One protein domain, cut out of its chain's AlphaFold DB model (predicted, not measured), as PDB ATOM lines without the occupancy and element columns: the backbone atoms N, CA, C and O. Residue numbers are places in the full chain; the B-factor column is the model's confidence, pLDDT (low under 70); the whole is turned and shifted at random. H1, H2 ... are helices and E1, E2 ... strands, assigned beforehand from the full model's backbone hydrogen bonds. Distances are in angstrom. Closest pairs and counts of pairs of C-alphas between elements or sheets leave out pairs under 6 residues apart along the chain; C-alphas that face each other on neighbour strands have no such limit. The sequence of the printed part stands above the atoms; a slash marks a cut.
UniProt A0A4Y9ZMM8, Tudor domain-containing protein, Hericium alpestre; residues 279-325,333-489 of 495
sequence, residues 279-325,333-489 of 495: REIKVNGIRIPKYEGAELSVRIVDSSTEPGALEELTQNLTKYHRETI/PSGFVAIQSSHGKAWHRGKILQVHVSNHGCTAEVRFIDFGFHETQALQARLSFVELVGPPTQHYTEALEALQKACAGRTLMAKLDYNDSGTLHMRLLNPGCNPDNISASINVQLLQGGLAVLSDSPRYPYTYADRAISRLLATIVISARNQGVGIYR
ATOM      1  N   ARG A 279     -43.665   8.487   1.955       94.38
ATOM      2  CA  ARG A 279     -42.514   9.260   1.486       94.38
ATOM      3  C   ARG A 279     -42.922  10.685   1.187       94.38
ATOM      4  O   ARG A 279     -44.055  10.945   0.785       94.38
ATOM      5  N   GLU A 280     -41.977  11.590   1.370       94.44
ATOM      6  CA  GLU A 280     -42.093  12.935   0.841       94.44
ATOM      7  C   GLU A 280     -41.830  12.887  -0.667       94.44
ATOM      8  O   GLU A 280     -40.871  12.271  -1.143       94.44
ATOM      9  N   ILE A 281     -42.733  13.480  -1.437       94.56
ATOM     10  CA  ILE A 281     -42.666  13.531  -2.891       94.56
ATOM     11  C   ILE A 281     -42.890  14.959  -3.367       94.56
ATOM     12  O   ILE A 281     -43.602  15.736  -2.736       94.56
ATOM     13  N   LYS A 282     -42.334  15.295  -4.523       93.50
ATOM     14  CA  LYS A 282     -42.649  16.515  -5.257       93.50
ATOM     15  C   LYS A 282     -43.474  16.147  -6.480       93.50
ATOM     16  O   LYS A 282     -43.071  15.279  -7.253       93.50
ATOM     17  N   VAL A 283     -44.630  16.780  -6.655       94.12
ATOM     18  CA  VAL A 283     -45.456  16.565  -7.849       94.12
ATOM     19  C   VAL A 283     -44.990  17.529  -8.933       94.12
ATOM     20  O   VAL A 283     -45.221  18.733  -8.848       94.12
ATOM     21  N   ASN A 284     -44.327  17.006  -9.958       89.38
ATOM     22  CA  ASN A 284     -43.752  17.799 -11.042       89.38
ATOM     23  C   ASN A 284     -44.820  18.267 -12.038       89.38
ATOM     24  O   ASN A 284     -44.721  19.362 -12.583       89.38
ATOM     25  N   GLY A 285     -45.850  17.453 -12.271       89.81
ATOM     26  CA  GLY A 285     -46.891  17.769 -13.242       89.81
ATOM     27  C   GLY A 285     -48.093  16.840 -13.162       89.81
ATOM     28  O   GLY A 285     -48.042  15.783 -12.530       89.81
ATOM     29  N   ILE A 286     -49.178  17.261 -13.813       93.12
ATOM     30  CA  ILE A 286     -50.462  16.549 -13.873       93.12
ATOM     31  C   ILE A 286     -50.897  16.507 -15.336       93.12
ATOM     32  O   ILE A 286     -50.931  17.550 -15.989       93.12
ATOM     33  N   ARG A 287     -51.204  15.318 -15.855       90.06
ATOM     34  CA  ARG A 287     -51.713  15.122 -17.216       90.06
ATOM     35  C   ARG A 287     -52.916  14.207 -17.177       90.06
ATOM     36  O   ARG A 287     -53.072  13.405 -16.261       90.06
ATOM     37  N   ILE A 288     -53.745  14.308 -18.202       88.00
ATOM     38  CA  ILE A 288     -54.921  13.463 -18.345       88.00
ATOM     39  C   ILE A 288     -54.871  12.840 -19.737       88.00
ATOM     40  O   ILE A 288     -55.078  13.542 -20.731       88.00
ATOM     41  N   PRO A 289     -54.530  11.546 -19.840       85.75
ATOM     42  CA  PRO A 289     -54.595  10.835 -21.107       85.75
ATOM     43  C   PRO A 289     -56.045  10.801 -21.609       85.75
ATOM     44  O   PRO A 289     -56.976  10.723 -20.816       85.75
ATOM     45  N   LYS A 290     -56.258  10.812 -22.934       79.69
ATOM     46  CA  LYS A 290     -57.601  10.903 -23.556       79.69
ATOM     47  C   LYS A 290     -58.631   9.878 -23.046       79.69
ATOM     48  O   LYS A 290     -59.823  10.129 -23.167       79.69
ATOM     49  N   TYR A 291     -58.180   8.742 -22.515       78.56
ATOM     50  CA  TYR A 291     -59.033   7.631 -22.079       78.56
ATOM     51  C   TYR A 291     -58.694   7.118 -20.681       78.56
ATOM     52  O   TYR A 291     -59.145   6.038 -20.303       78.56
ATOM     53  N   GLU A 292     -57.874   7.843 -19.926       81.19
ATOM     54  CA  GLU A 292     -57.441   7.392 -18.609       81.19
ATOM     55  C   GLU A 292     -57.638   8.488 -17.566       81.19
ATOM     56  O   GLU A 292     -57.709   9.675 -17.885       81.19
ATOM     57  N   GLY A 293     -57.727   8.077 -16.302       85.12
ATOM     58  CA  GLY A 293     -57.779   9.004 -15.179       85.12
ATOM     59  C   GLY A 293     -56.529   9.885 -15.085       85.12
ATOM     60  O   GLY A 293     -55.518   9.654 -15.750       85.12
ATOM     61  N   ALA A 294     -56.600  10.896 -14.218       92.50
ATOM     62  CA  ALA A 294     -55.493  11.813 -13.998       92.50
ATOM     63  C   ALA A 294     -54.219  11.078 -13.574       92.50
ATOM     64  O   ALA A 294     -54.200  10.305 -12.611       92.50
ATOM     65  N   GLU A 295     -53.148  11.369 -14.295       94.75
ATOM     66  CA  GLU A 295     -51.819  10.857 -14.045       94.75
ATOM     67  C   GLU A 295     -50.967  11.982 -13.453       94.75
ATOM     68  O   GLU A 295     -51.002  13.131 -13.905       94.75
ATOM     69  N   LEU A 296     -50.182  11.641 -12.439       94.69
ATOM     70  CA  LEU A 296     -49.248  12.515 -11.742       94.69
ATOM     71  C   LEU A 296     -47.815  12.101 -12.085       94.69
ATOM     72  O   LEU A 296     -47.484  10.916 -12.098       94.69
ATOM     73  N   SER A 297     -46.966  13.087 -12.339       91.75
ATOM     74  CA  SER A 297     -45.520  12.912 -12.429       91.75
ATOM     75  C   SER A 297     -44.943  13.261 -11.069       91.75
ATOM     76  O   SER A 297     -45.069  14.412 -10.641       91.75
ATOM     77  N   VAL A 298     -44.366  12.289 -10.364       92.38
ATOM     78  CA  VAL A 298     -43.879  12.507  -8.997       92.38
ATOM     79  C   VAL A 298     -42.407  12.164  -8.870       92.38
ATOM     80  O   VAL A 298     -41.953  11.150  -9.384       92.38
ATOM     81  N   ARG A 299     -41.654  12.981  -8.140       89.69
ATOM     82  CA  ARG A 299     -40.264  12.702  -7.773       89.69
ATOM     83  C   ARG A 299     -40.198  12.433  -6.277       89.69
ATOM     84  O   ARG A 299     -40.771  13.191  -5.498       89.69
ATOM     85  N   ILE A 300     -39.506  11.375  -5.865       89.62
ATOM     86  CA  ILE A 300     -39.247  11.130  -4.441       89.62
ATOM     87  C   ILE A 300     -38.260  12.193  -3.951       89.62
ATOM     88  O   ILE A 300     -37.205  12.379  -4.555       89.62
ATOM     89  N   VAL A 301     -38.609  12.892  -2.872       88.25
ATOM     90  CA  VAL A 301     -37.697  13.816  -2.196       88.25
ATOM     91  C   VAL A 301     -36.868  12.977  -1.235       88.25
ATOM     92  O   VAL A 301     -37.330  12.593  -0.163       88.25
ATOM     93  N   ASP A 302     -35.666  12.608  -1.663       81.88
ATOM     94  CA  ASP A 302     -34.700  11.924  -0.812       81.88
ATOM     95  C   ASP A 302     -33.662  12.940  -0.329       81.88
ATOM     96  O   ASP A 302     -33.064  13.649  -1.138       81.88
ATOM     97  N   SER A 303     -33.418  12.988   0.983       70.12
ATOM     98  CA  SER A 303     -32.371  13.822   1.588       70.12
ATOM     99  C   SER A 303     -30.968  13.533   1.044       70.12
ATOM    100  O   SER A 303     -30.076  14.361   1.196       70.12
ATOM    101  N   SER A 304     -30.758  12.356   0.447       66.12
ATOM    102  CA  SER A 304     -29.473  11.952  -0.134       66.12
ATOM    103  C   SER A 304     -29.240  12.459  -1.557       66.12
ATOM    104  O   SER A 304     -28.103  12.453  -2.023       66.12
ATOM    105  N   THR A 305     -30.288  12.888  -2.264       65.31
ATOM    106  CA  THR A 305     -30.135  13.434  -3.614       65.31
ATOM    107  C   THR A 305     -29.864  14.925  -3.487       65.31
ATOM    108  O   THR A 305     -30.757  15.669  -3.088       65.31
ATOM    109  N   GLU A 306     -28.641  15.368  -3.799       62.09
ATOM    110  CA  GLU A 306     -28.304  16.792  -3.747       62.09
ATOM    111  C   GLU A 306     -29.291  17.590  -4.616       62.09
ATOM    112  O   GLU A 306     -29.348  17.371  -5.833       62.09
ATOM    113  N   PRO A 307     -30.088  18.505  -4.029       60.31
ATOM    114  CA  PRO A 307     -31.190  19.168  -4.724       60.31
ATOM    115  C   PRO A 307     -30.752  20.042  -5.914       60.31
ATOM    116  O   PRO A 307     -31.609  20.504  -6.661       60.31
ATOM    117  N   GLY A 308     -29.444  20.222  -6.129       74.44
ATOM    118  CA  GLY A 308     -28.870  20.977  -7.241       74.44
ATOM    119  C   GLY A 308     -28.325  20.143  -8.403       74.44
ATOM    120  O   GLY A 308     -28.148  20.703  -9.475       74.44
ATOM    121  N   ALA A 309     -28.098  18.831  -8.274       78.69
ATOM    122  CA  ALA A 309     -27.334  18.088  -9.292       78.69
ATOM    123  C   ALA A 309     -27.997  18.089 -10.688       78.69
ATOM    124  O   ALA A 309     -27.328  18.208 -11.713       78.69
ATOM    125  N   LEU A 310     -29.331  17.982 -10.747       78.06
ATOM    126  CA  LEU A 310     -30.074  18.066 -12.011       78.06
ATOM    127  C   LEU A 310     -30.106  19.495 -12.568       78.06
ATOM    128  O   LEU A 310     -30.065  19.691 -13.784       78.06
ATOM    129  N   GLU A 311     -30.208  20.487 -11.686       83.06
ATOM    130  CA  GLU A 311     -30.206  21.895 -12.071       83.06
ATOM    131  C   GLU A 311     -28.838  22.288 -12.633       83.06
ATOM    132  O   GLU A 311     -28.766  22.819 -13.738       83.06
ATOM    133  N   GLU A 312     -27.762  21.915 -11.943       87.50
ATOM    134  CA  GLU A 312     -26.382  22.071 -12.390       87.50
ATOM    135  C   GLU A 312     -26.153  21.358 -13.729       87.50
ATOM    136  O   GLU A 312     -25.627  21.958 -14.664       87.50
ATOM    137  N   LEU A 313     -26.623  20.113 -13.884       87.69
ATOM    138  CA  LEU A 313     -26.545  19.395 -15.158       87.69
ATOM    139  C   LEU A 313     -27.271  20.145 -16.284       87.69
ATOM    140  O   LEU A 313     -26.736  20.261 -17.385       87.69
ATOM    141  N   THR A 314     -28.471  20.663 -16.018       87.94
ATOM    142  CA  THR A 314     -29.266  21.415 -17.003       87.94
ATOM    143  C   THR A 314     -28.579  22.733 -17.371       87.94
ATOM    144  O   THR A 314     -28.533  23.105 -18.548       87.94
ATOM    145  N   GLN A 315     -28.001  23.428 -16.388       90.31
ATOM    146  CA  GLN A 315     -27.228  24.654 -16.593       90.31
ATOM    147  C   GLN A 315     -25.965  24.380 -17.418       90.31
ATOM    148  O   GLN A 315     -25.724  25.072 -18.410       90.31
ATOM    149  N   ASN A 316     -25.213  23.331 -17.079       93.56
ATOM    150  CA  ASN A 316     -24.008  22.914 -17.795       93.56
ATOM    151  C   ASN A 316     -24.324  22.489 -19.235       93.56
ATOM    152  O   ASN A 316     -23.647  22.927 -20.165       93.56
ATOM    153  N   LEU A 317     -25.390  21.708 -19.442       94.19
ATOM    154  CA  LEU A 317     -25.850  21.307 -20.773       94.19
ATOM    155  C   LEU A 317     -26.257  22.531 -21.605       94.19
ATOM    156  O   LEU A 317     -25.846  22.677 -22.755       94.19
ATOM    157  N   THR A 318     -27.011  23.453 -21.006       93.12
ATOM    158  CA  THR A 318     -27.427  24.700 -21.665       93.12
ATOM    159  C   THR A 318     -26.231  25.568 -22.043       93.12
ATOM    160  O   THR A 318     -26.206  26.123 -23.142       93.12
ATOM    161  N   LYS A 319     -25.237  25.685 -21.158       94.88
ATOM    162  CA  LYS A 319     -24.000  26.423 -21.424       94.88
ATOM    163  C   LYS A 319     -23.233  25.799 -22.590       94.88
ATOM    164  O   LYS A 319     -22.917  26.509 -23.541       94.88
ATOM    165  N   TYR A 320     -23.035  24.482 -22.563       96.06
ATOM    166  CA  TYR A 320     -22.356  23.744 -23.628       96.06
ATOM    167  C   TYR A 320     -22.993  23.995 -25.001       96.06
ATOM    168  O   TYR A 320     -22.304  24.385 -25.942       96.06
ATOM    169  N   HIS A 321     -24.316  23.844 -25.114       93.81
ATOM    170  CA  HIS A 321     -25.018  24.042 -26.386       93.81
ATOM    171  C   HIS A 321     -25.086  25.512 -26.831       93.81
ATOM    172  O   HIS A 321     -25.250  25.784 -28.015       93.81
ATOM    173  N   ARG A 322     -24.951  26.475 -25.910       93.12
ATOM    174  CA  ARG A 322     -24.849  27.902 -26.253       93.12
ATOM    175  C   ARG A 322     -23.480  28.252 -26.843       93.12
ATOM    176  O   ARG A 322     -23.402  29.114 -27.710       93.12
ATOM    177  N   GLU A 323     -22.425  27.607 -26.354       94.38
ATOM    178  CA  GLU A 323     -21.035  27.840 -26.771       94.38
ATOM    179  C   GLU A 323     -20.627  26.985 -27.989       94.38
ATOM    180  O   GLU A 323     -19.573  27.214 -28.576       94.38
ATOM    181  N   THR A 324     -21.462  26.024 -28.402       93.75
ATOM    182  CA  THR A 324     -21.148  25.071 -29.477       93.75
ATOM    183  C   THR A 324     -22.014  25.304 -30.715       93.75
ATOM    184  O   THR A 324     -23.240  25.284 -30.647       93.75
ATOM    185  N   ILE A 325     -21.387  25.444 -31.888       89.56
ATOM    186  CA  ILE A 325     -22.095  25.429 -33.176       89.56
ATOM    187  C   ILE A 325     -22.285  23.971 -33.608       89.56
ATOM    188  O   ILE A 325     -21.321  23.266 -33.912       89.56
ATOM    189  N   PRO A 333     -31.468  11.098 -35.785       74.75
ATOM    190  CA  PRO A 333     -30.945  10.374 -34.642       74.75
ATOM    191  C   PRO A 333     -32.047   9.502 -34.031       74.75
ATOM    192  O   PRO A 333     -33.201   9.910 -33.919       74.75
ATOM    193  N   SER A 334     -31.682   8.292 -33.614       82.94
ATOM    194  CA  SER A 334     -32.499   7.473 -32.719       82.94
ATOM    195  C   SER A 334     -31.822   7.425 -31.350       82.94
ATOM    196  O   SER A 334     -30.596   7.403 -31.255       82.94
ATOM    197  N   GLY A 335     -32.613   7.440 -30.273       89.88
ATOM    198  CA  GLY A 335     -32.097   7.368 -28.905       89.88
ATOM    199  C   GLY A 335     -32.118   8.697 -28.147       89.88
ATOM    200  O   GLY A 335     -33.104   9.432 -28.202       89.88
ATOM    201  N   PHE A 336     -31.071   8.939 -27.355       90.44
ATOM    202  CA  PHE A 336     -30.960  10.091 -26.460       90.44
ATOM    203  C   PHE A 336     -30.428  11.319 -27.194       90.44
ATOM    204  O   PHE A 336     -29.461  11.229 -27.945       90.44
ATOM    205  N   VAL A 337     -31.047  12.466 -26.946       92.00
ATOM    206  CA  VAL A 337     -30.738  13.743 -27.587       92.00
ATOM    207  C   VAL A 337     -30.770  14.870 -26.564       92.00
ATOM    208  O   VAL A 337     -31.447  14.767 -25.544       92.00
ATOM    209  N   ALA A 338     -30.053  15.953 -26.838       92.69
ATOM    210  CA  ALA A 338     -30.267  17.218 -26.154       92.69
ATOM    211  C   ALA A 338     -31.269  18.041 -26.964       92.69
ATOM    212  O   ALA A 338     -31.138  18.146 -28.184       92.69
ATOM    213  N   ILE A 339     -32.281  18.588 -26.302       90.31
ATOM    214  CA  ILE A 339     -33.360  19.344 -26.931       90.31
ATOM    215  C   ILE A 339     -33.552  20.659 -26.212       90.31
ATOM    216  O   ILE A 339     -33.666  20.703 -24.987       90.31
ATOM    217  N   GLN A 340     -33.651  21.718 -27.002       88.44
ATOM    218  CA  GLN A 340     -34.128  23.000 -26.531       88.44
ATOM    219  C   GLN A 340     -35.658  22.984 -26.483       88.44
ATOM    220  O   GLN A 340     -36.317  22.634 -27.462       88.44
ATOM    221  N   SER A 341     -36.223  23.326 -25.327       80.19
ATOM    222  CA  SER A 341     -37.677  23.448 -25.179       80.19
ATOM    223  C   SER A 341     -38.207  24.612 -26.021       80.19
ATOM    224  O   SER A 341     -37.586  25.666 -26.062       80.19
ATOM    225  N   SER A 342     -39.386  24.476 -26.630       78.19
ATOM    226  CA  SER A 342     -40.068  25.601 -27.294       78.19
ATOM    227  C   SER A 342     -40.474  26.708 -26.313       78.19
ATOM    228  O   SER A 342     -40.645  27.856 -26.707       78.19
ATOM    229  N   HIS A 343     -40.610  26.377 -25.027       72.94
ATOM    230  CA  HIS A 343     -41.027  27.305 -23.975       72.94
ATOM    231  C   HIS A 343     -39.858  28.049 -23.311       72.94
ATOM    232  O   HIS A 343     -40.071  28.789 -22.352       72.94
ATOM    233  N   GLY A 344     -38.613  27.854 -23.763       81.06
ATOM    234  CA  GLY A 344     -37.466  28.498 -23.128       81.06
ATOM    235  C   GLY A 344     -36.145  28.323 -23.866       81.06
ATOM    236  O   GLY A 344     -36.059  27.727 -24.929       81.06
ATOM    237  N   LYS A 345     -35.070  28.862 -23.284       87.12
ATOM    238  CA  LYS A 345     -33.713  28.774 -23.862       87.12
ATOM    239  C   LYS A 345     -32.889  27.605 -23.312       87.12
ATOM    240  O   LYS A 345     -31.769  27.401 -23.775       87.12
ATOM    241  N   ALA A 346     -33.413  26.886 -22.321       87.69
ATOM    242  CA  ALA A 346     -32.723  25.781 -21.669       87.69
ATOM    243  C   ALA A 346     -32.685  24.536 -22.567       87.69
ATOM    244  O   ALA A 346     -33.654  24.224 -23.266       87.69
ATOM    245  N   TRP A 347     -31.555  23.837 -22.519       91.75
ATOM    246  CA  TRP A 347     -31.374  22.535 -23.147       91.75
ATOM    247  C   TRP A 347     -31.607  21.434 -22.118       91.75
ATOM    248  O   TRP A 347     -31.118  21.509 -20.992       91.75
ATOM    249  N   HIS A 348     -32.331  20.400 -22.524       89.38
ATOM    250  CA  HIS A 348     -32.726  19.272 -21.688       89.38
ATOM    251  C   HIS A 348     -32.351  17.955 -22.357       89.38
ATOM    252  O   HIS A 348     -32.278  17.875 -23.584       89.38
ATOM    253  N   ARG A 349     -32.188  16.886 -21.575       90.81
ATOM    254  CA  ARG A 349     -32.051  15.541 -22.136       90.81
ATOM    255  C   ARG A 349     -33.425  15.014 -22.533       90.81
ATOM    256  O   ARG A 349     -34.378  15.059 -21.754       90.81
ATOM    257  N   GLY A 350     -33.517  14.478 -23.738       89.69
ATOM    258  CA  GLY A 350     -34.701  13.836 -24.283       89.69
ATOM    259  C   GLY A 350     -34.384  12.471 -24.886       89.69
ATOM    260  O   GLY A 350     -33.240  12.165 -25.213       89.69
ATOM    261  N   LYS A 351     -35.405  11.630 -25.030       87.62
ATOM    262  CA  LYS A 351     -35.362  10.382 -25.792       87.62
ATOM    263  C   LYS A 351     -36.358  10.480 -26.933       87.62
ATOM    264  O   LYS A 351     -37.550  10.673 -26.691       87.62
ATOM    265  N   ILE A 352     -35.875  10.317 -28.156       88.12
ATOM    266  CA  ILE A 352     -36.733  10.246 -29.338       88.12
ATOM    267  C   ILE A 352     -37.575   8.973 -29.231       88.12
ATOM    268  O   ILE A 352     -37.032   7.872 -29.094       88.12
ATOM    269  N   LEU A 353     -38.896   9.141 -29.234       84.75
ATOM    270  CA  LEU A 353     -39.860   8.043 -29.220       84.75
ATOM    271  C   LEU A 353     -40.200   7.624 -30.642       84.75
ATOM    272  O   LEU A 353     -40.106   6.446 -30.982       84.75
ATOM    273  N   GLN A 354     -40.554   8.604 -31.467       88.69
ATOM    274  CA  GLN A 354     -40.994   8.384 -32.831       88.69
ATOM    275  C   GLN A 354     -40.537   9.540 -33.715       88.69
ATOM    276  O   GLN A 354     -40.489  10.687 -33.281       88.69
ATOM    277  N   VAL A 355     -40.183   9.237 -34.959       89.69
ATOM    278  CA  VAL A 355     -39.821  10.235 -35.966       89.69
ATOM    279  C   VAL A 355     -40.846  10.158 -37.088       89.69
ATOM    280  O   VAL A 355     -41.059   9.093 -37.667       89.69
ATOM    281  N   HIS A 356     -41.487  11.281 -37.383       88.25
ATOM    282  CA  HIS A 356     -42.435  11.442 -38.476       88.25
ATOM    283  C   HIS A 356     -41.770  12.251 -39.585       88.25
ATOM    284  O   HIS A 356     -41.537  13.452 -39.448       88.25
ATOM    285  N   VAL A 357     -41.463  11.575 -40.688       89.62
ATOM    286  CA  VAL A 357     -40.926  12.208 -41.893       89.62
ATOM    287  C   VAL A 357     -42.091  12.512 -42.828       89.62
ATOM    288  O   VAL A 357     -42.857  11.616 -43.181       89.62
ATOM    289  N   SER A 358     -42.232  13.775 -43.216       89.06
ATOM    290  CA  SER A 358     -43.243  14.252 -44.161       89.06
ATOM    291  C   SER A 358     -42.583  15.012 -45.312       89.06
ATOM    292  O   SER A 358     -41.428  15.427 -45.213       89.06
ATOM    293  N   ASN A 359     -43.329  15.263 -46.391       89.31
ATOM    294  CA  ASN A 359     -42.840  16.067 -47.519       89.31
ATOM    295  C   ASN A 359     -42.494  17.515 -47.123       89.31
ATOM    296  O   ASN A 359     -41.779  18.191 -47.855       89.31
ATOM    297  N   HIS A 360     -42.995  17.989 -45.977       85.44
ATOM    298  CA  HIS A 360     -42.783  19.347 -45.473       85.44
ATOM    299  C   HIS A 360     -41.725  19.427 -44.364       85.44
ATOM    300  O   HIS A 360     -41.524  20.493 -43.790       85.44
ATOM    301  N   GLY A 361     -41.046  18.319 -44.056       85.25
ATOM    302  CA  GLY A 361     -40.009  18.267 -43.031       85.25
ATOM    303  C   GLY A 361     -40.152  17.070 -42.102       85.25
ATOM    304  O   GLY A 361     -41.001  16.192 -42.289       85.25
ATOM    305  N   CYS A 362     -39.296  17.038 -41.087       84.06
ATOM    306  CA  CYS A 362     -39.254  15.970 -40.103       84.06
ATOM    307  C   CYS A 362     -39.629  16.497 -38.719       84.06
ATOM    308  O   CYS A 362     -39.046  17.467 -38.238       84.06
ATOM    309  N   THR A 363     -40.582  15.834 -38.074       88.38
ATOM    310  CA  THR A 363     -40.975  16.102 -36.689       88.38
ATOM    311  C   THR A 363     -40.701  14.864 -35.854       88.38
ATOM    312  O   THR A 363     -41.083  13.765 -36.246       88.38
ATOM    313  N   ALA A 364     -40.072  15.020 -34.694       88.38
ATOM    314  CA  ALA A 364     -39.860  13.921 -33.761       88.38
ATOM    315  C   ALA A 364     -40.755  14.090 -32.531       88.38
ATOM    316  O   ALA A 364     -40.810  15.166 -31.938       88.38
ATOM    317  N   GLU A 365     -41.418  13.014 -32.124       86.62
ATOM    318  CA  GLU A 365     -41.999  12.907 -30.796       86.62
ATOM    319  C   GLU A 365     -40.869  12.611 -29.811       86.62
ATOM    320  O   GLU A 365     -40.183  11.584 -29.903       86.62
ATOM    321  N   VAL A 366     -40.663  13.528 -28.867       84.62
ATOM    322  CA  VAL A 366     -39.571  13.427 -27.906       84.62
ATOM    323  C   VAL A 366     -40.093  13.458 -26.484       84.62
ATOM    324  O   VAL A 366     -40.924  14.276 -26.098       84.62
ATOM    325  N   ARG A 367     -39.544  12.551 -25.685       80.88
ATOM    326  CA  ARG A 367     -39.760  12.443 -24.255       80.88
ATOM    327  C   ARG A 367     -38.623  13.115 -23.503       80.88
ATOM    328  O   ARG A 367     -37.508  12.606 -23.527       80.88
ATOM    329  N   PHE A 368     -38.900  14.208 -22.805       81.88
ATOM    330  CA  PHE A 368     -37.950  14.815 -21.874       81.88
ATOM    331  C   PHE A 368     -37.675  13.868 -20.695       81.88
ATOM    332  O   PHE A 368     -38.595  13.288 -20.123       81.88
ATOM    333  N   ILE A 369     -36.398  13.696 -20.365       81.19
ATOM    334  CA  ILE A 369     -35.895  12.804 -19.303       81.19
ATOM    335  C   ILE A 369     -35.556  13.594 -18.036       81.19
ATOM    336  O   ILE A 369     -35.409  13.024 -16.961       81.19
ATOM    337  N   ASP A 370     -35.435  14.912 -18.169       72.69
ATOM    338  CA  ASP A 370     -35.160  15.828 -17.059       72.69
ATOM    339  C   ASP A 370     -36.388  16.642 -16.656       72.69
ATOM    340  O   ASP A 370     -36.349  17.350 -15.655       72.69
ATOM    341  N   PHE A 371     -37.461  16.556 -17.447       62.66
ATOM    342  CA  PHE A 371     -38.666  17.343 -17.259       62.66
ATOM    343  C   PHE A 371     -39.911  16.502 -17.557       62.66
ATOM    344  O   PHE A 371     -40.108  16.026 -18.674       62.66
ATOM    345  N   GLY A 372     -40.786  16.348 -16.564       54.47
ATOM    346  CA  GLY A 372     -42.139  15.816 -16.744       54.47
ATOM    347  C   GLY A 372     -42.326  14.327 -16.433       54.47
ATOM    348  O   GLY A 372     -41.520  13.684 -15.769       54.47
ATOM    349  N   PHE A 373     -43.450  13.786 -16.915       45.59
ATOM    350  CA  PHE A 373     -43.997  12.439 -16.657       45.59
ATOM    351  C   PHE A 373     -43.072  11.255 -16.885       45.59
ATOM    352  O   PHE A 373     -43.402  10.133 -16.508       45.59
ATOM    353  N   HIS A 374     -41.943  11.495 -17.527       46.97
ATOM    354  CA  HIS A 374     -41.020  10.461 -17.920       46.97
ATOM    355  C   HIS A 374     -39.575  10.868 -17.673       46.97
ATOM    356  O   HIS A 374     -38.681  10.435 -18.410       46.97
ATOM    357  N   GLU A 375     -39.332  11.680 -16.640       49.59
ATOM    358  CA  GLU A 375     -37.989  11.695 -16.092       49.59
ATOM    359  C   GLU A 375     -37.587  10.265 -15.734       49.59
ATOM    360  O   GLU A 375     -38.397   9.511 -15.200       49.59
ATOM    361  N   THR A 376     -36.328   9.883 -15.951       53.44
ATOM    362  CA  THR A 376     -35.823   8.610 -15.396       53.44
ATOM    363  C   THR A 376     -35.916   8.574 -13.866       53.44
ATOM    364  O   THR A 376     -35.798   7.507 -13.271       53.44
ATOM    365  N   GLN A 377     -36.146   9.732 -13.235       65.62
ATOM    366  CA  GLN A 377     -36.347   9.907 -11.800       65.62
ATOM    367  C   GLN A 377     -37.797  10.232 -11.401       65.62
ATOM    368  O   GLN A 377     -38.111  10.176 -10.211       65.62
ATOM    369  N   ALA A 378     -38.677  10.569 -12.351       75.94
ATOM    370  CA  ALA A 378     -40.086  10.803 -12.061       75.94
ATOM    371  C   ALA A 378     -40.843   9.496 -12.235       75.94
ATOM    372  O   ALA A 378     -40.830   8.857 -13.285       75.94
ATOM    373  N   LEU A 379     -41.528   9.115 -11.174       88.31
ATOM    374  CA  LEU A 379     -42.390   7.962 -11.141       88.31
ATOM    375  C   LEU A 379     -43.772   8.388 -11.637       88.31
ATOM    376  O   LEU A 379     -44.285   9.458 -11.291       88.31
ATOM    377  N   GLN A 380     -44.363   7.540 -12.468       91.81
ATOM    378  CA  GLN A 380     -45.744   7.683 -12.895       91.81
ATOM    379  C   GLN A 380     -46.654   7.297 -11.732       91.81
ATOM    380  O   GLN A 380     -46.501   6.228 -11.140       91.81
ATOM    381  N   ALA A 381     -47.603   8.166 -11.399       95.44
ATOM    382  CA  ALA A 381     -48.508   7.962 -10.282       95.44
ATOM    383  C   ALA A 381     -49.967   8.268 -10.637       95.44
ATOM    384  O   ALA A 381     -50.264   9.024 -11.559       95.44
ATOM    385  N   ARG A 382     -50.893   7.686  -9.880       96.00
ATOM    386  CA  ARG A 382     -52.337   7.924  -9.935       96.00
ATOM    387  C   ARG A 382     -52.876   8.108  -8.524       96.00
ATOM    388  O   ARG A 382     -52.323   7.582  -7.556       96.00
ATOM    389  N   LEU A 383     -53.971   8.848  -8.404       96.12
ATOM    390  CA  LEU A 383     -54.673   8.969  -7.133       96.12
ATOM    391  C   LEU A 383     -55.389   7.654  -6.808       96.12
ATOM    392  O   LEU A 383     -56.192   7.162  -7.598       96.12
ATOM    393  N   SER A 384     -55.138   7.098  -5.628       94.75
ATOM    394  CA  SER A 384     -55.898   5.946  -5.140       94.75
ATOM    395  C   SER A 384     -57.362   6.305  -4.884       94.75
ATOM    396  O   SER A 384     -57.676   7.413  -4.441       94.75
ATOM    397  N   PHE A 385     -58.237   5.319  -5.089       94.38
ATOM    398  CA  PHE A 385     -59.682   5.321  -4.796       94.38
ATOM    399  C   PHE A 385     -60.549   6.336  -5.551       94.38
ATOM    400  O   PHE A 385     -61.774   6.254  -5.461       94.38
ATOM    401  N   VAL A 386     -59.957   7.282  -6.277       95.25
ATOM    402  CA  VAL A 386     -60.680   8.389  -6.905       95.25
ATOM    403  C   VAL A 386     -60.360   8.478  -8.386       95.25
ATOM    404  O   VAL A 386     -59.236   8.222  -8.810       95.25
ATOM    405  N   GLU A 387     -61.356   8.874  -9.162       95.31
ATOM    406  CA  GLU A 387     -61.234   9.147 -10.585       95.31
ATOM    407  C   GLU A 387     -61.760  10.557 -10.849       95.31
ATOM    408  O   GLU A 387     -62.835  10.930 -10.370       95.31
ATOM    409  N   LEU A 388     -60.981  11.376 -11.558       94.56
ATOM    410  CA  LEU A 388     -61.468  12.688 -11.971       94.56
ATOM    411  C   LEU A 388     -62.582  12.520 -13.000       94.56
ATOM    412  O   LEU A 388     -62.552  11.625 -13.842       94.56
ATOM    413  N   VAL A 389     -63.553  13.417 -12.944       92.44
ATOM    414  CA  VAL A 389     -64.708  13.414 -13.843       92.44
ATOM    415  C   VAL A 389     -64.223  13.701 -15.257       92.44
ATOM    416  O   VAL A 389     -63.765  14.803 -15.500       92.44
ATOM    417  N   GLY A 390     -64.305  12.740 -16.178       86.69
ATOM    418  CA  GLY A 390     -63.718  12.870 -17.516       86.69
ATOM    419  C   GLY A 390     -64.281  14.015 -18.388       86.69
ATOM    420  O   GLY A 390     -65.384  14.531 -18.144       86.69
ATOM    421  N   PRO A 391     -63.540  14.416 -19.440       86.69
ATOM    422  CA  PRO A 391     -64.025  15.365 -20.437       86.69
ATOM    423  C   PRO A 391     -65.195  14.772 -21.248       86.69
ATOM    424  O   PRO A 391     -65.300  13.549 -21.366       86.69
ATOM    425  N   PRO A 392     -66.071  15.608 -21.846       84.44
ATOM    426  CA  PRO A 392     -65.998  17.071 -21.957       84.44
ATOM    427  C   PRO A 392     -66.910  17.810 -20.952       84.44
ATOM    428  O   PRO A 392     -67.609  18.754 -21.316       84.44
ATOM    429  N   THR A 393     -66.981  17.374 -19.693       86.94
ATOM    430  CA  THR A 393     -67.845  18.047 -18.704       86.94
ATOM    431  C   THR A 393     -67.228  19.369 -18.223       86.94
ATOM    432  O   THR A 393     -66.019  19.454 -18.062       86.94
ATOM    433  N   GLN A 394     -68.025  20.408 -17.935       88.44
ATOM    434  CA  GLN A 394     -67.510  21.652 -17.319       88.44
ATOM    435  C   GLN A 394     -66.766  21.369 -16.000       88.44
ATOM    436  O   GLN A 394     -65.748  21.986 -15.693       88.44
ATOM    437  N   HIS A 395     -67.250  20.382 -15.249       91.44
ATOM    438  CA  HIS A 395     -66.656  19.947 -13.991       91.44
ATOM    439  C   HIS A 395     -65.269  19.317 -14.152       91.44
ATOM    440  O   HIS A 395     -64.505  19.316 -13.193       91.44
ATOM    441  N   TYR A 396     -64.924  18.814 -15.341       92.44
ATOM    442  CA  TYR A 396     -63.582  18.309 -15.625       92.44
ATOM    443  C   TYR A 396     -62.528  19.407 -15.468       92.44
ATOM    444  O   TYR A 396     -61.518  19.192 -14.801       92.44
ATOM    445  N   THR A 397     -62.779  20.592 -16.034       93.00
ATOM    446  CA  THR A 397     -61.855  21.731 -15.940       93.00
ATOM    447  C   THR A 397     -61.700  22.180 -14.490       93.00
ATOM    448  O   THR A 397     -60.578  22.289 -14.004       93.00
ATOM    449  N   GLU A 398     -62.813  22.322 -13.760       95.56
ATOM    450  CA  GLU A 398     -62.808  22.679 -12.331       95.56
ATOM    451  C   GLU A 398     -62.031  21.650 -11.486       95.56
ATOM    452  O   GLU A 398     -61.247  22.011 -10.605       95.56
ATOM    453  N   ALA A 399     -62.217  20.356 -11.763       95.75
ATOM    454  CA  ALA A 399     -61.537  19.274 -11.063       95.75
ATOM    455  C   ALA A 399     -60.031  19.238 -11.352       95.75
ATOM    456  O   ALA A 399     -59.231  19.041 -10.433       95.75
ATOM    457  N   LEU A 400     -59.638  19.443 -12.613       95.06
ATOM    458  CA  LEU A 400     -58.237  19.503 -13.017       95.06
ATOM    459  C   LEU A 400     -57.534  20.716 -12.399       95.06
ATOM    460  O   LEU A 400     -56.455  20.549 -11.836       95.06
ATOM    461  N   GLU A 401     -58.147  21.899 -12.440       95.69
ATOM    462  CA  GLU A 401     -57.601  23.111 -11.817       95.69
ATOM    463  C   GLU A 401     -57.437  22.940 -10.304       95.69
ATOM    464  O   GLU A 401     -56.393  23.283  -9.744       95.69
ATOM    465  N   ALA A 402     -58.431  22.357  -9.630       96.50
ATOM    466  CA  ALA A 402     -58.346  22.075  -8.202       96.50
ATOM    467  C   ALA A 402     -57.234  21.070  -7.879       96.50
ATOM    468  O   ALA A 402     -56.481  21.278  -6.924       96.50
ATOM    469  N   LEU A 403     -57.091  20.009  -8.681       97.12
ATOM    470  CA  LEU A 403     -56.019  19.030  -8.514       97.12
ATOM    471  C   LEU A 403     -54.639  19.658  -8.778       97.12
ATOM    472  O   LEU A 403     -53.711  19.445  -7.997       97.12
ATOM    473  N   GLN A 404     -54.500  20.464  -9.831       96.12
ATOM    474  CA  GLN A 404     -53.270  21.200 -10.136       96.12
ATOM    475  C   GLN A 404     -52.909  22.158  -9.006       96.12
ATOM    476  O   GLN A 404     -51.793  22.105  -8.501       96.12
ATOM    477  N   LYS A 405     -53.864  22.952  -8.523       96.88
ATOM    478  CA  LYS A 405     -53.664  23.851  -7.382       96.88
ATOM    479  C   LYS A 405     -53.285  23.096  -6.104       96.88
ATOM    480  O   LYS A 405     -52.470  23.576  -5.316       96.88
ATOM    481  N   ALA A 406     -53.877  21.926  -5.878       97.06
ATOM    482  CA  ALA A 406     -53.605  21.122  -4.695       97.06
ATOM    483  C   ALA A 406     -52.236  20.430  -4.750       97.06
ATOM    484  O   ALA A 406     -51.624  20.265  -3.694       97.06
ATOM    485  N   CYS A 407     -51.746  20.059  -5.935       97.12
ATOM    486  CA  CYS A 407     -50.589  19.177  -6.062       97.12
ATOM    487  C   CYS A 407     -49.415  19.766  -6.849       97.12
ATOM    488  O   CYS A 407     -48.279  19.635  -6.403       97.12
ATOM    489  N   ALA A 408     -49.650  20.384  -8.007       93.25
ATOM    490  CA  ALA A 408     -48.592  20.729  -8.956       93.25
ATOM    491  C   ALA A 408     -47.543  21.670  -8.340       93.25
ATOM    492  O   ALA A 408     -47.868  22.686  -7.729       93.25
ATOM    493  N   GLY A 409     -46.269  21.300  -8.480       90.69
ATOM    494  CA  GLY A 409     -45.121  22.030  -7.940       90.69
ATOM    495  C   GLY A 409     -44.937  21.920  -6.423       90.69
ATOM    496  O   GLY A 409     -43.923  22.396  -5.910       90.69
ATOM    497  N   ARG A 410     -45.870  21.292  -5.694       96.19
ATOM    498  CA  ARG A 410     -45.832  21.191  -4.231       96.19
ATOM    499  C   ARG A 410     -45.122  19.923  -3.772       96.19
ATOM    500  O   ARG A 410     -45.196  18.870  -4.411       96.19
ATOM    501  N   THR A 411     -44.480  20.037  -2.616       95.88
ATOM    502  CA  THR A 411     -43.989  18.893  -1.855       95.88
ATOM    503  C   THR A 411     -45.108  18.370  -0.958       95.88
ATOM    504  O   THR A 411     -45.739  19.138  -0.227       95.88
ATOM    505  N   LEU A 412     -45.391  17.076  -1.055       97.38
ATOM    506  CA  LEU A 412     -46.494  16.387  -0.393       97.38
ATOM    507  C   LEU A 412     -45.992  15.104   0.265       97.38
ATOM    508  O   LEU A 412     -44.989  14.528  -0.143       97.38
ATOM    509  N   MET A 413     -46.742  14.613   1.246       96.62
ATOM    510  CA  MET A 413     -46.553  13.264   1.771       96.62
ATOM    511  C   MET A 413     -47.414  12.302   0.958       96.62
ATOM    512  O   MET A 413     -48.598  12.558   0.746       96.62
ATOM    513  N   ALA A 414     -46.845  11.191   0.513       96.75
ATOM    514  CA  ALA A 414     -47.555  10.180  -0.257       96.75
ATOM    515  C   ALA A 414     -47.472   8.815   0.418       96.75
ATOM    516  O   ALA A 414     -46.392   8.358   0.799       96.75
ATOM    517  N   LYS A 415     -48.627   8.158   0.546       95.19
ATOM    518  CA  LYS A 415     -48.749   6.768   0.995       95.19
ATOM    519  C   LYS A 415     -49.089   5.906  -0.218       95.19
ATOM    520  O   LYS A 415     -50.107   6.145  -0.866       95.19
ATOM    521  N   LEU A 416     -48.218   4.950  -0.538       94.38
ATOM    522  CA  LEU A 416     -48.438   3.996  -1.623       94.38
ATOM    523  C   LEU A 416     -49.490   2.973  -1.188       94.38
ATOM    524  O   LEU A 416     -49.311   2.316  -0.167       94.38
ATOM    525  N   ASP A 417     -50.560   2.843  -1.964       92.62
ATOM    526  CA  ASP A 417     -51.607   1.844  -1.726       92.62
ATOM    527  C   ASP A 417     -51.466   0.641  -2.661       92.62
ATOM    528  O   ASP A 417     -51.827  -0.474  -2.289       92.62
ATOM    529  N   TYR A 418     -50.950   0.855  -3.875       92.69
ATOM    530  CA  TYR A 418     -50.743  -0.205  -4.860       92.69
ATOM    531  C   TYR A 418     -49.743   0.210  -5.939       92.69
ATOM    532  O   TYR A 418     -49.633   1.387  -6.275       92.69
ATOM    533  N   ASN A 419     -49.022  -0.756  -6.499       92.88
ATOM    534  CA  ASN A 419     -48.102  -0.547  -7.613       92.88
ATOM    535  C   ASN A 419     -48.554  -1.407  -8.799       92.88
ATOM    536  O   ASN A 419     -48.420  -2.629  -8.766       92.88
ATOM    537  N   ASP A 420     -49.097  -0.763  -9.830       91.75
ATOM    538  CA  ASP A 420     -49.555  -1.409 -11.055       91.75
ATOM    539  C   ASP A 420     -48.466  -1.345 -12.123       91.75
ATOM    540  O   ASP A 420     -48.365  -0.372 -12.872       91.75
ATOM    541  N   SER A 421     -47.624  -2.377 -12.187       89.12
ATOM    542  CA  SER A 421     -46.622  -2.517 -13.254       89.12
ATOM    543  C   SER A 421     -45.718  -1.278 -13.428       89.12
ATOM    544  O   SER A 421     -45.307  -0.953 -14.541       89.12
ATOM    545  N   GLY A 422     -45.420  -0.565 -12.334       88.69
ATOM    546  CA  GLY A 422     -44.635   0.674 -12.331       88.69
ATOM    547  C   GLY A 422     -45.454   1.963 -12.189       88.69
ATOM    548  O   GLY A 422     -44.871   3.011 -11.917       88.69
ATOM    549  N   THR A 423     -46.783   1.902 -12.315       91.94
ATOM    550  CA  THR A 423     -47.679   3.019 -11.984       91.94
ATOM    551  C   THR A 423     -48.044   2.974 -10.506       91.94
ATOM    552  O   THR A 423     -48.651   2.021 -10.019       91.94
ATOM    553  N   LEU A 424     -47.699   4.026  -9.774       94.75
ATOM    554  CA  LEU A 424     -47.918   4.113  -8.336       94.75
ATOM    555  C   LEU A 424     -49.308   4.672  -8.016       94.75
ATOM    556  O   LEU A 424     -49.595   5.833  -8.287       94.75
ATOM    557  N   HIS A 425     -50.160   3.887  -7.373       94.75
ATOM    558  CA  HIS A 425     -51.442   4.348  -6.852       94.75
ATOM    559  C   HIS A 425     -51.249   4.829  -5.417       94.75
ATOM    560  O   HIS A 425     -50.909   4.038  -4.531       94.75
ATOM    561  N   MET A 426     -51.417   6.132  -5.193       95.81
ATOM    562  CA  MET A 426     -51.100   6.764  -3.914       95.81
ATOM    563  C   MET A 426     -52.196   7.681  -3.372       95.81
ATOM    564  O   MET A 426     -52.945   8.345  -4.103       95.81
ATOM    565  N   ARG A 427     -52.234   7.764  -2.042       95.94
ATOM    566  CA  ARG A 427     -52.907   8.827  -1.294       95.94
ATOM    567  C   ARG A 427     -51.943   9.978  -1.069       95.94
ATOM    568  O   ARG A 427     -50.855   9.772  -0.532       95.94
ATOM    569  N   LEU A 428     -52.370  11.181  -1.438       97.62
ATOM    570  CA  LEU A 428     -51.595  12.405  -1.260       97.62
ATOM    571  C   LEU A 428     -52.077  13.164  -0.024       97.62
ATOM    572  O   LEU A 428     -53.279  13.353   0.163       97.62
ATOM    573  N   LEU A 429     -51.148  13.622   0.807       97.88
ATOM    574  CA  LEU A 429     -51.408  14.383   2.024       97.88
ATOM    575  C   LEU A 429     -50.547  15.648   2.051       97.88
ATOM    576  O   LEU A 429     -49.422  15.670   1.549       97.88
ATOM    577  N   ASN A 430     -51.058  16.701   2.687       97.50
ATOM    578  CA  ASN A 430     -50.229  17.864   2.989       97.50
ATOM    579  C   ASN A 430     -49.125  17.483   4.001       97.50
ATOM    580  O   ASN A 430     -49.350  16.610   4.850       97.50
ATOM    581  N   PRO A 431     -47.953  18.142   3.955       96.06
ATOM    582  CA  PRO A 431     -46.909  17.957   4.959       96.06
ATOM    583  C   PRO A 431     -47.443  18.162   6.385       96.06
ATOM    584  O   PRO A 431     -48.229  19.075   6.639       96.06
ATOM    585  N   GLY A 432     -47.035  17.297   7.316       94.12
ATOM    586  CA  GLY A 432     -47.456  17.342   8.723       94.12
ATOM    587  C   GLY A 432     -48.803  16.677   9.038       94.12
ATOM    588  O   GLY A 432     -49.140  16.525  10.212       94.12
ATOM    589  N   CYS A 433     -49.574  16.235   8.039       95.19
ATOM    590  CA  CYS A 433     -50.780  15.442   8.284       95.19
ATOM    591  C   CYS A 433     -50.438  14.001   8.694       95.19
ATOM    592  O   CYS A 433     -49.506  13.399   8.163       95.19
ATOM    593  N   ASN A 434     -51.241  13.419   9.596       93.56
ATOM    594  CA  ASN A 434     -51.128  12.001   9.934       93.56
ATOM    595  C   ASN A 434     -51.498  11.142   8.700       93.56
ATOM    596  O   ASN A 434     -52.639  11.241   8.236       93.56
ATOM    597  N   PRO A 435     -50.591  10.290   8.190       89.62
ATOM    598  CA  PRO A 435     -50.823   9.456   7.008       89.62
ATOM    599  C   PRO A 435     -51.925   8.402   7.175       89.62
ATOM    600  O   PRO A 435     -52.465   7.918   6.177       89.62
ATOM    601  N   ASP A 436     -52.284   8.051   8.409       90.56
ATOM    602  CA  ASP A 436     -53.388   7.127   8.686       90.56
ATOM    603  C   ASP A 436     -54.747   7.837   8.735       90.56
ATOM    604  O   ASP A 436     -55.794   7.193   8.645       90.56
ATOM    605  N   ASN A 437     -54.757   9.175   8.793       93.94
ATOM    606  CA  ASN A 437     -55.981   9.957   8.681       93.94
ATOM    607  C   ASN A 437     -56.363  10.164   7.210       93.94
ATOM    608  O   ASN A 437     -56.022  11.159   6.569       93.94
ATOM    609  N   ILE A 438     -57.144   9.225   6.691       93.88
ATOM    610  CA  ILE A 438     -57.609   9.202   5.298       93.88
ATOM    611  C   ILE A 438     -58.386  10.466   4.933       93.88
ATOM    612  O   ILE A 438     -58.241  10.975   3.821       93.88
ATOM    613  N   SER A 439     -59.165  11.009   5.869       95.00
ATOM    614  CA  SER A 439     -59.967  12.212   5.647       95.00
ATOM    615  C   SER A 439     -59.130  13.467   5.400       95.00
ATOM    616  O   SER A 439     -59.641  14.420   4.819       95.00
ATOM    617  N   ALA A 440     -57.854  13.470   5.797       96.19
ATOM    618  CA  ALA A 440     -56.931  14.565   5.511       96.19
ATOM    619  C   ALA A 440     -56.324  14.494   4.096       96.19
ATOM    620  O   ALA A 440     -55.698  15.461   3.659       96.19
ATOM    621  N   SER A 441     -56.491  13.376   3.378       97.56
ATOM    622  CA  SER A 441     -55.925  13.213   2.037       97.56
ATOM    623  C   SER A 441     -56.589  14.134   1.010       97.56
ATOM    624  O   SER A 441     -57.796  14.379   1.047       97.56
ATOM    625  N   ILE A 442     -55.798  14.600   0.046       98.12
ATOM    626  CA  ILE A 442     -56.274  15.389  -1.097       98.12
ATOM    627  C   ILE A 442     -57.297  14.576  -1.904       98.12
ATOM    628  O   ILE A 442     -58.301  15.125  -2.346       98.12
ATOM    629  N   ASN A 443     -57.106  13.257  -2.014       97.19
ATOM    630  CA  ASN A 443     -58.050  12.335  -2.650       97.19
ATOM    631  C   ASN A 443     -59.463  12.491  -2.052       97.19
ATOM    632  O   ASN A 443     -60.439  12.658  -2.780       97.19
ATOM    633  N   VAL A 444     -59.569  12.494  -0.718       97.25
ATOM    634  CA  VAL A 444     -60.849  12.676  -0.022       97.25
ATOM    635  C   VAL A 444     -61.402  14.086  -0.198       97.25
ATOM    636  O   VAL A 444     -62.608  14.233  -0.389       97.25
ATOM    637  N   GLN A 445     -60.555  15.114  -0.173       97.88
ATOM    638  CA  GLN A 445     -60.996  16.497  -0.382       97.88
ATOM    639  C   GLN A 445     -61.632  16.686  -1.769       97.88
ATOM    640  O   GLN A 445     -62.646  17.372  -1.890       97.88
ATOM    641  N   LEU A 446     -61.107  16.019  -2.802       97.81
ATOM    642  CA  LEU A 446     -61.700  16.032  -4.144       97.81
ATOM    643  C   LEU A 446     -63.081  15.358  -4.175       97.81
ATOM    644  O   LEU A 446     -63.998  15.892  -4.798       97.81
ATOM    645  N   LEU A 447     -63.261  14.234  -3.469       97.62
ATOM    646  CA  LEU A 447     -64.580  13.597  -3.322       97.62
ATOM    647  C   LEU A 447     -65.559  14.497  -2.561       97.62
ATOM    648  O   LEU A 447     -66.704  14.655  -2.980       97.62
ATOM    649  N   GLN A 448     -65.110  15.107  -1.459       97.75
ATOM    650  CA  GLN A 448     -65.916  16.033  -0.659       97.75
ATOM    651  C   GLN A 448     -66.375  17.238  -1.477       97.75
ATOM    652  O   GLN A 448     -67.520  17.649  -1.337       97.75
ATOM    653  N   GLY A 449     -65.515  17.774  -2.347       97.31
ATOM    654  CA  GLY A 449     -65.850  18.880  -3.244       97.31
ATOM    655  C   GLY A 449     -66.725  18.491  -4.439       97.31
ATOM    656  O   GLY A 449     -67.107  19.369  -5.210       97.31
ATOM    657  N   GLY A 450     -67.032  17.201  -4.628       97.06
ATOM    658  CA  GLY A 450     -67.711  16.712  -5.829       97.06
ATOM    659  C   GLY A 450     -66.885  16.916  -7.105       97.06
ATOM    660  O   GLY A 450     -67.455  17.112  -8.173       97.06
ATOM    661  N   LEU A 451     -65.553  16.928  -6.995       96.81
ATOM    662  CA  LEU A 451     -64.612  17.115  -8.109       96.81
ATOM    663  C   LEU A 451     -64.053  15.783  -8.633       96.81
ATOM    664  O   LEU A 451     -63.460  15.718  -9.705       96.81
ATOM    665  N   ALA A 452     -64.250  14.705  -7.880       96.94
ATOM    666  CA  ALA A 452     -63.900  13.352  -8.272       96.94
ATOM    667  C   ALA A 452     -65.046  12.395  -7.936       96.94
ATOM    668  O   ALA A 452     -65.888  12.683  -7.080       96.94
ATOM    669  N   VAL A 453     -65.047  11.238  -8.589       96.12
ATOM    670  CA  VAL A 453     -65.913  10.104  -8.259       96.12
ATOM    671  C   VAL A 453     -65.092   8.989  -7.626       96.12
ATOM    672  O   VAL A 453     -63.871   8.925  -7.772       96.12
ATOM    673  N   LEU A 454     -65.764   8.114  -6.886       95.62
ATOM    674  CA  LEU A 454     -65.137   6.926  -6.322       95.62
ATOM    675  C   LEU A 454     -64.834   5.956  -7.469       95.62
ATOM    676  O   LEU A 454     -65.724   5.652  -8.262       95.62
ATOM    677  N   SER A 455     -63.584   5.513  -7.583       92.38
ATOM    678  CA  SER A 455     -63.180   4.608  -8.659       92.38
ATOM    679  C   SER A 455     -63.774   3.222  -8.422       92.38
ATOM    680  O   SER A 455     -63.482   2.587  -7.409       92.38
ATOM    681  N   ASP A 456     -64.581   2.751  -9.371       87.69
ATOM    682  CA  ASP A 456     -65.185   1.410  -9.365       87.69
ATOM    683  C   ASP A 456     -64.392   0.421 -10.236       87.69
ATOM    684  O   ASP A 456     -64.890  -0.614 -10.667       87.69
ATOM    685  N   SER A 457     -63.138   0.756 -10.561       85.94
ATOM    686  CA  SER A 457     -62.311  -0.087 -11.419       85.94
ATOM    687  C   SER A 457     -61.979  -1.404 -10.703       85.94
ATOM    688  O   SER A 457     -61.243  -1.391  -9.708       85.94
ATOM    689  N   PRO A 458     -62.420  -2.565 -11.230       83.31
ATOM    690  CA  PRO A 458     -62.092  -3.859 -10.643       83.31
ATOM    691  C   PRO A 458     -60.627  -4.247 -10.879       83.31
ATOM    692  O   PRO A 458     -60.154  -5.240 -10.335       83.31
ATOM    693  N   ARG A 459     -59.898  -3.472 -11.699       81.81
ATOM    694  CA  ARG A 459     -58.488  -3.719 -12.031       81.81
ATOM    695  C   ARG A 459     -57.552  -3.500 -10.846       81.81
ATOM    696  O   ARG A 459     -56.409  -3.939 -10.899       81.81
ATOM    697  N   TYR A 460     -58.015  -2.820  -9.800       82.88
ATOM    698  CA  TYR A 460     -57.173  -2.379  -8.703       82.88
ATOM    699  C   TYR A 460     -57.550  -3.081  -7.393       82.88
ATOM    700  O   TYR A 460     -58.591  -2.769  -6.825       82.88
ATOM    701  N   PRO A 461     -56.709  -3.987  -6.856       78.00
ATOM    702  CA  PRO A 461     -57.039  -4.785  -5.670       78.00
ATOM    703  C   PRO A 461     -57.398  -3.958  -4.425       78.00
ATOM    704  O   PRO A 461     -58.183  -4.399  -3.585       78.00
ATOM    705  N   TYR A 462     -56.858  -2.741  -4.309       77.62
ATOM    706  CA  TYR A 462     -57.087  -1.865  -3.161       77.62
ATOM    707  C   TYR A 462     -58.536  -1.377  -3.031       77.62
ATOM    708  O   TYR A 462     -58.937  -0.998  -1.933       77.62
ATOM    709  N   THR A 463     -59.345  -1.408  -4.097       74.88
ATOM    710  CA  THR A 463     -60.771  -1.035  -4.011       74.88
ATOM    711  C   THR A 463     -61.573  -2.027  -3.159       74.88
ATOM    712  O   THR A 463     -62.569  -1.643  -2.534       74.88
ATOM    713  N   TYR A 464     -61.098  -3.276  -3.053       69.31
ATOM    714  CA  TYR A 464     -61.730  -4.350  -2.278       69.31
ATOM    715  C   TYR A 464     -60.955  -4.761  -1.022       69.31
ATOM    716  O   TYR A 464     -61.562  -5.310  -0.101       69.31
ATOM    717  N   ALA A 465     -59.645  -4.499  -0.964       71.44
ATOM    718  CA  ALA A 465     -58.793  -4.937   0.144       71.44
ATOM    719  C   ALA A 465     -59.153  -4.277   1.488       71.44
ATOM    720  O   ALA A 465     -59.026  -4.917   2.529       71.44
ATOM    721  N   ASP A 466     -59.657  -3.036   1.477       82.38
ATOM    722  CA  ASP A 466     -60.038  -2.325   2.698       82.38
ATOM    723  C   ASP A 466     -61.501  -1.858   2.671       82.38
ATOM    724  O   ASP A 466     -61.858  -0.741   2.281       82.38
ATOM    725  N   ARG A 467     -62.379  -2.744   3.148       86.31
ATOM    726  CA  ARG A 467     -63.823  -2.491   3.241       86.31
ATOM    727  C   ARG A 467     -64.162  -1.300   4.142       86.31
ATOM    728  O   ARG A 467     -65.224  -0.699   3.958       86.31
ATOM    729  N   ALA A 468     -63.324  -0.980   5.132       90.00
ATOM    730  CA  ALA A 468     -63.566   0.150   6.023       90.00
ATOM    731  C   ALA A 468     -63.332   1.472   5.283       90.00
ATOM    732  O   ALA A 468     -64.187   2.361   5.345       90.00
ATOM    733  N   ILE A 469     -62.248   1.554   4.504       90.75
ATOM    734  CA  ILE A 469     -61.953   2.708   3.646       90.75
ATOM    735  C   ILE A 469     -63.067   2.913   2.624       90.75
ATOM    736  O   ILE A 469     -63.634   4.003   2.559       90.75
ATOM    737  N   SER A 470     -63.460   1.872   1.888       89.69
ATOM    738  CA  SER A 470     -64.494   2.005   0.852       89.69
ATOM    739  C   SER A 470     -65.836   2.493   1.422       89.69
ATOM    740  O   SER A 470     -66.499   3.333   0.813       89.69
ATOM    741  N   ARG A 471     -66.225   2.052   2.630       92.75
ATOM    742  CA  ARG A 471     -67.433   2.551   3.326       92.75
ATOM    743  C   ARG A 471     -67.316   4.016   3.748       92.75
ATOM    744  O   ARG A 471     -68.286   4.768   3.612       92.75
ATOM    745  N   LEU A 472     -66.153   4.422   4.256       94.81
ATOM    746  CA  LEU A 472     -65.890   5.814   4.619       94.81
ATOM    747  C   LEU A 472     -65.999   6.720   3.387       94.81
ATOM    748  O   LEU A 472     -66.725   7.713   3.413       94.81
ATOM    749  N   LEU A 473     -65.341   6.343   2.290       95.44
ATOM    750  CA  LEU A 473     -65.369   7.101   1.039       95.44
ATOM    751  C   LEU A 473     -66.786   7.177   0.447       95.44
ATOM    752  O   LEU A 473     -67.214   8.251   0.030       95.44
ATOM    753  N   ALA A 474     -67.559   6.087   0.493       95.12
ATOM    754  CA  ALA A 474     -68.958   6.097   0.060       95.12
ATOM    755  C   ALA A 474     -69.822   7.066   0.889       95.12
ATOM    756  O   ALA A 474     -70.643   7.799   0.338       95.12
ATOM    757  N   THR A 475     -69.604   7.122   2.207       97.19
ATOM    758  CA  THR A 475     -70.304   8.063   3.101       97.19
ATOM    759  C   THR A 475     -69.999   9.516   2.729       97.19
ATOM    760  O   THR A 475     -70.895  10.360   2.696       97.19
ATOM    761  N   ILE A 476     -68.742   9.802   2.386       97.12
ATOM    762  CA  ILE A 476     -68.291  11.127   1.948       97.12
ATOM    763  C   ILE A 476     -68.954  11.533   0.628       97.12
ATOM    764  O   ILE A 476     -69.456  12.651   0.517       97.12
ATOM    765  N   VAL A 477     -69.029  10.616  -0.337       97.06
ATOM    766  CA  VAL A 477     -69.711  10.853  -1.617       97.06
ATOM    767  C   VAL A 477     -71.204  11.131  -1.413       97.06
ATOM    768  O   VAL A 477     -71.744  12.062  -2.010       97.06
ATOM    769  N   ILE A 478     -71.877  10.383  -0.530       97.19
ATOM    770  CA  ILE A 478     -73.284  10.644  -0.176       97.19
ATOM    771  C   ILE A 478     -73.435  12.046   0.429       97.19
ATOM    772  O   ILE A 478     -74.366  12.768   0.072       97.19
ATOM    773  N   SER A 479     -72.509  12.460   1.298       97.62
ATOM    774  CA  SER A 479     -72.512  13.810   1.870       97.62
ATOM    775  C   SER A 479     -72.351  14.891   0.798       97.62
ATOM    776  O   SER A 479     -73.149  15.827   0.768       97.62
ATOM    777  N   ALA A 480     -71.379  14.752  -0.109       97.31
ATOM    778  CA  ALA A 480     -71.172  15.691  -1.217       97.31
ATOM    779  C   ALA A 480     -72.424  15.790  -2.111       97.31
ATOM    780  O   ALA A 480     -72.869  16.881  -2.475       97.31
ATOM    781  N   ARG A 481     -73.067  14.649  -2.385       96.69
ATOM    782  CA  ARG A 481     -74.324  14.596  -3.137       96.69
ATOM    783  C   ARG A 481     -75.468  15.319  -2.429       96.69
ATOM    784  O   ARG A 481     -76.213  16.054  -3.075       96.69
ATOM    785  N   ASN A 482     -75.606  15.131  -1.120       96.69
ATOM    786  CA  ASN A 482     -76.642  15.791  -0.321       96.69
ATOM    787  C   ASN A 482     -76.436  17.310  -0.248       96.69
ATOM    788  O   ASN A 482     -77.414  18.052  -0.219       96.69
ATOM    789  N   GLN A 483     -75.181  17.764  -0.259       97.06
ATOM    790  CA  GLN A 483     -74.824  19.184  -0.264       97.06
ATOM    791  C   GLN A 483     -74.924  19.832  -1.654       97.06
ATOM    792  O   GLN A 483     -74.931  21.054  -1.751       97.06
ATOM    793  N   GLY A 484     -75.012  19.040  -2.729       95.56
ATOM    794  CA  GLY A 484     -75.105  19.558  -4.093       95.56
ATOM    795  C   GLY A 484     -73.833  20.275  -4.561       95.56
ATOM    796  O   GLY A 484     -73.917  21.293  -5.247       95.56
ATOM    797  N   VAL A 485     -72.657  19.777  -4.175       96.31
ATOM    798  CA  VAL A 485     -71.358  20.363  -4.555       96.31
ATOM    799  C   VAL A 485     -70.769  19.704  -5.806       96.31
ATOM    800  O   VAL A 485     -71.066  18.547  -6.108       96.31
ATOM    801  N   GLY A 486     -69.937  20.453  -6.538       94.69
ATOM    802  CA  GLY A 486     -69.262  19.992  -7.757       94.69
ATOM    803  C   GLY A 486     -70.230  19.387  -8.776       94.69
ATOM    804  O   GLY A 486     -71.249  19.998  -9.107       94.69
ATOM    805  N   ILE A 487     -69.950  18.158  -9.215       95.50
ATOM    806  CA  ILE A 487     -70.799  17.395 -10.148       95.50
ATOM    807  C   ILE A 487     -72.215  17.109  -9.641       95.50
ATOM    808  O   ILE A 487     -73.084  16.737 -10.428       95.50
ATOM    809  N   TYR A 488     -72.464  17.238  -8.336       95.75
ATOM    810  CA  TYR A 488     -73.777  16.990  -7.742       95.75
ATOM    811  C   TYR A 488     -74.641  18.248  -7.649       95.75
ATOM    812  O   TYR A 488     -75.763  18.179  -7.133       95.75
ATOM    813  N   ARG A 489     -74.152  19.397  -8.139       94.44
ATOM    814  CA  ARG A 489     -74.927  20.637  -8.186       94.44
ATOM    815  C   ARG A 489     -76.181  20.416  -9.023       94.44
ATOM    816  O   ARG A 489     -76.117  20.061 -10.199       94.44
TER     817      ARG A 489
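This is residues 279 to 325 and 333 to 489 of the 495 residues of the protein "Tudor domain-containing protein" of Hericium alpestre (UniProt A0A4Y9ZMM8). Two lobes follow each other along the longest axis: a closed barrel of five strands, E1, E2, E6, E9 and E8, with helices H2 and H3 on its outside, and a smaller lobe in which helix H1 packs on one face of a strongly twisted sheet, E3 E4 E5. On the barrel's side away from H1, the short strand pair E7 and E10 and the helix H5 pack on H3. The printed part has 204 residues, with five named helices and ten named strands in the order E1 E2 H1 E3 E4 E5 E6 E7 H2 E8 E9 H3 E10 H4 H5, class mixed. The barrel is mixed, the two sheets antiparallel. The whole is only just compact, close to loose, with a radius of gyration of the C-alphas of 19.7 A and spans of 64 by 46 by 28 A.

The barrel holds E1, residues 279 to 287, 21.7 A, from C-alpha 279 at (-42.514, 9.260, 1.486); E2, 295 to 300; E6, 378 to 383; E8, 411 to 420, 23.0 A; and E9, 423 to 429. E1 bends by 64 degrees at residue 284 and E8 by 77 degrees at 417. The other strands are E3, 336 to 340; E4, 347 to 358, 25.5 A, which bends by 83 degrees at 350; E5, 361 to 368, 21.5 A; E7, 386 to 388; and E10, 452 to 454. The helices are H1, 309 to 323, 21.0 A; H2, 394 to 407, 20.5 A; H3, 442 to 448; H4, 462 to 465; and H5, 467 to 483, 24.6 A, ending at C-alpha 483 (-74.824, 19.184, -0.264).

Round the barrel, E1 and E2 form an antiparallel hairpin (N 284 and O 297, 2.8 A), E2 and E6 are antiparallel (N 296 and O 381, 2.8 A), E6 and E9 parallel (N 382 and O 424, 2.8 A), E9 and E8 an antiparallel hairpin (N 425 and O 418, 2.8 A), and E8 and E1 antiparallel (N 281 and O 412, 2.8 A). H2 and H3 lie outside it and only just touch, with 3 pairs of C-alphas within 8 A, Ala 406 and Ile 442 closest at 7.3 A. H3 touches H5, which touches it with residues 473 to 480 alone, at a steep tilt of 48 degrees, the same way; the C-alphas of Gln 448 and Ala 480 are closest, 5.3 A. E7 and E10 are antiparallel (N 387 and O 453, 2.9 A). H4 and H5 are close but not clearly touching; the C-alphas of Thr 463 and Ser 470 are closest, 6.8 A. E3, E4 and E5 form a meander, each strand the antiparallel neighbour of the one before (N 337 and O 350, 2.8 A; N 356 and O 363, 2.8 A). H1 is on this sheet in two layers, helix on one face, at a height of 6.4 A; the C-alphas of Thr 318 and Trp 347 are closest, 4.7 A. Every O i to N i+4 pair is within hydrogen-bond range in H1, H3 and H5, and 9 of 10 in H2; H4 is too short for one.

The C-alphas farthest apart are those of Ile 325 and Asn 482, 64.4 A. Residues 326 to 332 are not printed; C-alphas 325 and 333 are 17.5 A apart across the cut. The link from E9 to H3 is long. Confidence is under 70 at residues 304 to 307, 371 to 377 and 464.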